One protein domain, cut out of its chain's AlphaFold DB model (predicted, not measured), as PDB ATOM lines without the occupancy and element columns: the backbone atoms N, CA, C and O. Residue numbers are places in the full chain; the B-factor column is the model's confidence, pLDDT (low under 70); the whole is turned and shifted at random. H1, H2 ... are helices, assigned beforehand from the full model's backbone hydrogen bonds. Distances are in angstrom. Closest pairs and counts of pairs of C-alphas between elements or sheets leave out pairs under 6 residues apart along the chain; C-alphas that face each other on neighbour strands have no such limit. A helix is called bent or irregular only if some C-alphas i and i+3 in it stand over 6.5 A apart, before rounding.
ATOM      1  N   GLU A  20       0.270 -42.640 -12.553       94.12
ATOM      2  CA  GLU A  20      -0.211 -41.262 -12.506       94.12
ATOM      3  C   GLU A  20      -0.580 -40.711 -13.893       94.12
ATOM      4  O   GLU A  20      -1.414 -39.814 -14.001       94.12
ATOM      5  N   LEU A  21       0.009 -41.257 -14.961       95.81
ATOM      6  CA  LEU A  21      -0.236 -40.834 -16.339       95.81
ATOM      7  C   LEU A  21      -1.313 -41.673 -17.044       95.81
ATOM      8  O   LEU A  21      -1.742 -41.320 -18.146       95.81
ATOM      9  N   ALA A  22      -1.768 -42.770 -16.430       95.12
ATOM     10  CA  ALA A  22      -2.659 -43.738 -17.065       95.12
ATOM     11  C   ALA A  22      -4.018 -43.136 -17.461       95.12
ATOM     12  O   ALA A  22      -4.526 -43.422 -18.547       95.12
ATOM     13  N   GLU A  23      -4.593 -42.270 -16.621       94.81
ATOM     14  CA  GLU A  23      -5.862 -41.596 -16.928       94.81
ATOM     15  C   GLU A  23      -5.719 -40.657 -18.132       94.81
ATOM     16  O   GLU A  23      -6.532 -40.701 -19.059       94.81
ATOM     17  N   GLY A  24      -4.638 -39.872 -18.176       95.94
ATOM     18  CA  GLY A  24      -4.376 -38.985 -19.307       95.94
ATOM     19  C   GLY A  24      -4.142 -39.740 -20.611       95.94
ATOM     20  O   GLY A  24      -4.636 -39.341 -21.668       95.94
ATOM     21  N   PHE A  25      -3.464 -40.886 -20.536       96.12
ATOM     22  CA  PHE A  25      -3.297 -41.770 -21.681       96.12
ATOM     23  C   PHE A  25      -4.640 -42.333 -22.168       96.12
ATOM     24  O   PHE A  25      -4.917 -42.316 -23.368       96.12
ATOM     25  N   ALA A  26      -5.515 -42.767 -21.258       96.00
ATOM     26  CA  ALA A  26      -6.850 -43.244 -21.613       96.00
ATOM     27  C   ALA A  26      -7.696 -42.147 -22.285       96.00
ATOM     28  O   ALA A  26      -8.363 -42.410 -23.289       96.00
ATOM     29  N   ASN A  27      -7.632 -40.910 -21.785       95.69
ATOM     30  CA  ASN A  27      -8.318 -39.761 -22.385       95.69
ATOM     31  C   ASN A  27      -7.861 -39.514 -23.828       95.69
ATOM     32  O   ASN A  27      -8.694 -39.328 -24.716       95.69
ATOM     33  N   LEU A  28      -6.551 -39.580 -24.076       95.88
ATOM     34  CA  LEU A  28      -5.966 -39.431 -25.407       95.88
ATOM     35  C   LEU A  28      -6.423 -40.531 -26.375       95.88
ATOM     36  O   LEU A  28      -6.841 -40.237 -27.495       95.88
ATOM     37  N   VAL A  29      -6.389 -41.794 -25.938       95.12
ATOM     38  CA  VAL A  29      -6.830 -42.939 -26.755       95.12
ATOM     39  C   VAL A  29      -8.314 -42.818 -27.109       95.12
ATOM     40  O   VAL A  29      -8.692 -43.057 -28.255       95.12
ATOM     41  N   ASN A  30      -9.146 -42.375 -26.165       96.06
ATOM     42  CA  ASN A  30     -10.577 -42.155 -26.390       96.06
ATOM     43  C   ASN A  30     -10.873 -40.962 -27.313       96.06
ATOM     44  O   ASN A  30     -11.934 -40.917 -27.940       96.06
ATOM     45  N   ALA A  31      -9.964 -39.989 -27.395       94.62
ATOM     46  CA  ALA A  31     -10.108 -38.833 -28.273       94.62
ATOM     47  C   ALA A  31      -9.754 -39.148 -29.737       94.62
ATOM     48  O   ALA A  31     -10.235 -38.451 -30.638       94.62
ATOM     49  N   TYR A  32      -8.955 -40.191 -30.000       93.25
ATOM     50  CA  TYR A  32      -8.539 -40.559 -31.354       93.25
ATOM     51  C   TYR A  32      -9.751 -40.798 -32.282       93.25
ATOM     52  O   TYR A  32     -10.708 -41.468 -31.887       93.25
ATOM     53  N   PRO A  33      -9.744 -40.293 -33.536       94.75
ATOM     54  CA  PRO A  33      -8.649 -39.616 -34.245       94.75
ATOM     55  C   PRO A  33      -8.703 -38.078 -34.186       94.75
ATOM     56  O   PRO A  33      -8.207 -37.411 -35.093       94.75
ATOM     57  N   ARG A  34      -9.362 -37.482 -33.186       95.12
ATOM     58  CA  ARG A  34      -9.500 -36.022 -33.095       95.12
ATOM     59  C   ARG A  34      -8.241 -35.401 -32.498       95.12
ATOM     60  O   ARG A  34      -7.682 -35.928 -31.542       95.12
ATOM     61  N   TRP A  35      -7.850 -34.244 -33.025       93.69
ATOM     62  CA  TRP A  35      -6.835 -33.400 -32.399       93.69
ATOM     63  C   TRP A  35      -7.326 -32.901 -31.038       93.69
ATOM     64  O   TRP A  35      -8.475 -32.473 -30.906       93.69
ATOM     65  N   CYS A  36      -6.441 -32.926 -30.047       93.50
ATOM     66  CA  CYS A  36      -6.665 -32.371 -28.719       93.50
ATOM     67  C   CYS A  36      -5.434 -31.570 -28.281       93.50
ATOM     68  O   CYS A  36      -4.318 -31.830 -28.738       93.50
ATOM     69  N   LEU A  37      -5.628 -30.588 -27.405       94.44
ATOM     70  CA  LEU A  37      -4.517 -29.863 -26.798       94.44
ATOM     71  C   LEU A  37      -3.851 -30.736 -25.730       94.44
ATOM     72  O   LEU A  37      -4.483 -31.607 -25.138       94.44
ATOM     73  N   VAL A  38      -2.587 -30.454 -25.412       94.44
ATOM     74  CA  VAL A  38      -1.880 -31.137 -24.310       94.44
ATOM     75  C   VAL A  38      -2.607 -30.929 -22.974       94.44
ATOM     76  O   VAL A  38      -2.669 -31.832 -22.151       94.44
ATOM     77  N   SER A  39      -3.250 -29.774 -22.779       94.44
ATOM     78  CA  SER A  39      -4.090 -29.502 -21.606       94.44
ATOM     79  C   SER A  39      -5.340 -30.384 -21.509       94.44
ATOM     80  O   SER A  39      -5.882 -30.545 -20.419       94.44
ATOM     81  N   ASP A  40      -5.806 -30.949 -22.625       94.12
ATOM     82  CA  ASP A  40      -7.023 -31.766 -22.671       94.12
ATOM     83  C   ASP A  40      -6.778 -33.214 -22.222       94.12
ATOM     84  O   ASP A  40      -7.738 -33.967 -22.050       94.12
ATOM     85  N   LEU A  41      -5.512 -33.598 -21.996       93.75
ATOM     86  CA  LEU A  41      -5.133 -34.911 -21.469       93.75
ATOM     87  C   LEU A  41      -5.673 -35.129 -20.051       93.75
ATOM     88  O   LEU A  41      -6.055 -36.245 -19.714       93.75
ATOM     89  N   LYS A  42      -5.792 -34.059 -19.251       93.31
ATOM     90  CA  LYS A  42      -6.322 -34.102 -17.877       93.31
ATOM     91  C   LYS A  42      -5.587 -35.105 -16.975       93.31
ATOM     92  O   LYS A  42      -6.219 -35.827 -16.211       93.31
ATOM     93  N   CYS A  43      -4.260 -35.140 -17.052       93.69
ATOM     94  CA  CYS A  43      -3.438 -35.692 -15.977       93.69
ATOM     95  C   CYS A  43      -3.596 -34.860 -14.687       93.69
ATOM     96  O   CYS A  43      -4.272 -33.826 -14.680       93.69
ATOM     97  N   ASN A  44      -2.940 -35.293 -13.604       93.50
ATOM     98  CA  ASN A  44      -3.024 -34.651 -12.285       93.50
ATOM     99  C   ASN A  44      -2.708 -33.151 -12.326       93.50
ATOM    100  O   ASN A  44      -3.382 -32.350 -11.676       93.50
ATOM    101  N   ASP A  45      -1.690 -32.771 -13.099       95.00
ATOM    102  CA  ASP A  45      -1.296 -31.386 -13.296       95.00
ATOM    103  C   ASP A  45      -0.785 -31.117 -14.726       95.00
ATOM    104  O   ASP A  45      -0.736 -31.989 -15.600       95.00
ATOM    105  N   ALA A  46      -0.433 -29.856 -14.989       94.69
ATOM    106  CA  ALA A  46       0.054 -29.434 -16.296       94.69
ATOM    107  C   ALA A  46       1.439 -30.008 -16.640       94.69
ATOM    108  O   ALA A  46       1.731 -30.193 -17.822       94.69
ATOM    109  N   ALA A  47       2.280 -30.287 -15.641       95.81
ATOM    110  CA  ALA A  47       3.596 -30.871 -15.861       95.81
ATOM    111  C   ALA A  47       3.464 -32.334 -16.296       95.81
ATOM    112  O   ALA A  47       4.127 -32.744 -17.245       95.81
ATOM    113  N   ASP A  48       2.546 -33.088 -15.690       96.12
ATOM    114  CA  ASP A  48       2.232 -34.458 -16.088       96.12
ATOM    115  C   ASP A  48       1.631 -34.533 -17.496       96.12
ATOM    116  O   ASP A  48       1.993 -35.422 -18.267       96.12
ATOM    117  N   ASN A  49       0.784 -33.571 -17.880       96.38
ATOM    118  CA  ASN A  49       0.281 -33.488 -19.255       96.38
ATOM    119  C   ASN A  49       1.434 -33.364 -20.269       96.38
ATOM    120  O   ASN A  49       1.462 -34.068 -21.281       96.38
ATOM    121  N   ILE A  50       2.395 -32.476 -19.994       96.06
ATOM    122  CA  ILE A  50       3.573 -32.273 -20.850       96.06
ATOM    123  C   ILE A  50       4.440 -33.534 -20.855       96.06
ATOM    124  O   ILE A  50       4.801 -34.021 -21.925       96.06
ATOM    125  N   ARG A  51       4.707 -34.106 -19.678       96.31
ATOM    126  CA  ARG A  51       5.513 -35.319 -19.501       96.31
ATOM    127  C   ARG A  51       4.957 -36.499 -20.295       96.31
ATOM    128  O   ARG A  51       5.712 -37.182 -20.986       96.31
ATOM    129  N   LEU A  52       3.641 -36.716 -20.249       96.69
ATOM    130  CA  LEU A  52       2.970 -37.749 -21.036       96.69
ATOM    131  C   LEU A  52       3.117 -37.496 -22.543       96.69
ATOM    132  O   LEU A  52       3.455 -38.411 -23.295       96.69
ATOM    133  N   ALA A  53       2.886 -36.259 -22.989       95.69
ATOM    134  CA  ALA A  53       3.005 -35.901 -24.399       95.69
ATOM    135  C   ALA A  53       4.438 -36.101 -24.926       95.69
ATOM    136  O   ALA A  53       4.619 -36.690 -25.992       95.69
ATOM    137  N   GLU A  54       5.457 -35.680 -24.171       95.19
ATOM    138  CA  GLU A  54       6.873 -35.859 -24.518       95.19
ATOM    139  C   GLU A  54       7.278 -37.338 -24.573       95.19
ATOM    140  O   GLU A  54       7.939 -37.771 -25.526       95.19
ATOM    141  N   LEU A  55       6.844 -38.136 -23.592       95.31
ATOM    142  CA  LEU A  55       7.117 -39.574 -23.540       95.31
ATOM    143  C   LEU A  55       6.562 -40.291 -24.777       95.31
ATOM    144  O   LEU A  55       7.265 -41.060 -25.433       95.31
ATOM    145  N   LEU A  56       5.310 -40.022 -25.139       95.25
ATOM    146  CA  LEU A  56       4.671 -40.671 -26.282       95.25
ATOM    147  C   LEU A  56       5.219 -40.157 -27.621       95.25
ATOM    148  O   LEU A  56       5.405 -40.944 -28.553       95.25
ATOM    149  N   TYR A  57       5.515 -38.859 -27.724       94.94
ATOM    150  CA  TYR A  57       6.103 -38.264 -28.924       94.94
ATOM    151  C   TYR A  57       7.509 -38.812 -29.198       94.94
ATOM    152  O   TYR A  57       7.802 -39.221 -30.321       94.94
ATOM    153  N   SER A  58       8.359 -38.915 -28.171       93.19
ATOM    154  CA  SER A  58       9.717 -39.470 -28.296       93.19
ATOM    155  C   SER A  58       9.737 -40.956 -28.678       93.19
ATOM    156  O   SER A  58      10.646 -41.393 -29.381       93.19
ATOM    157  N   ASN A  59       8.701 -41.715 -28.308       92.94
ATOM    158  CA  ASN A  59       8.506 -43.107 -28.734       92.94
ATOM    159  C   ASN A  59       7.843 -43.247 -30.121       92.94
ATOM    160  O   ASN A  59       7.578 -44.365 -30.577       92.94
ATOM    161  N   GLY A  60       7.549 -42.135 -30.805       92.88
ATOM    162  CA  GLY A  60       6.883 -42.136 -32.109       92.88
ATOM    163  C   GLY A  60       5.440 -42.650 -32.056       92.88
ATOM    164  O   GLY A  60       4.957 -43.220 -33.034       92.88
TER     165      GLY A  60
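Overview. This is residues 20 to 60 of the 71 residues of the protein "Bm6073, isoform b" of Brugia malayi (UniProt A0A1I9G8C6). Two helices of similar length, H3 and H1, make a V: they meet through residues 48 to 52 of H3 and 21 to 25 of H1 and spread apart toward their last residues. The short helix H2 packs on both of them, and the link from H1 folds back from the far end of H1 to reach it. The printed part has 41 residues with three named helices, in the order H1, H2, H3, and no named strand; the class is all helix. The whole is compact, with a radius of gyration of the C-alphas of 9.2 A and spans of 23 by 20 by 16 A.

Along the chain. H3, the longest helix by residues, takes residues 46 to 58 and is 18.4 A long from C-alpha 46 at (0.054, -29.434, -16.296) to C-alpha 58 at (9.717, -39.470, -28.296). H1, residues 20 to 31, begins with C-alpha 20 at (-0.211, -41.262, -12.506) and is 18.8 A long. It is irregular: C-alphas 20 and 23 are 7.2 A apart. H2 takes residues 38 to 41.

Arrangement. H3 touches H1; their closest C-alphas, those of Leu 52 and Leu 21, are 6.5 A apart. The two run the same way at a steep tilt of 68 degrees, only just short of about perpendicular. H3 also touches H2, closest at the C-alphas of Asn 49 and Val 38, 6.0 A apart. H1 touches H2 with residues 24 to 28 alone; the closest C-alphas are those of Gly 24 and Leu 41, 4.7 A apart. Every O i to N i+4 pair is within hydrogen-bond range in H3 and 7 of 8 are in H1, while H2 is too short for such a pair.

Size, cuts and confidence. The two C-alphas farthest apart, those of Pro 33 and Ala 47, are 23.8 A apart. The link from H1 to H2 is short, and the link from H2 to H3 is tight. The printed part has no cut. Its mean pLDDT is 94.9, and no printed residue is under 70.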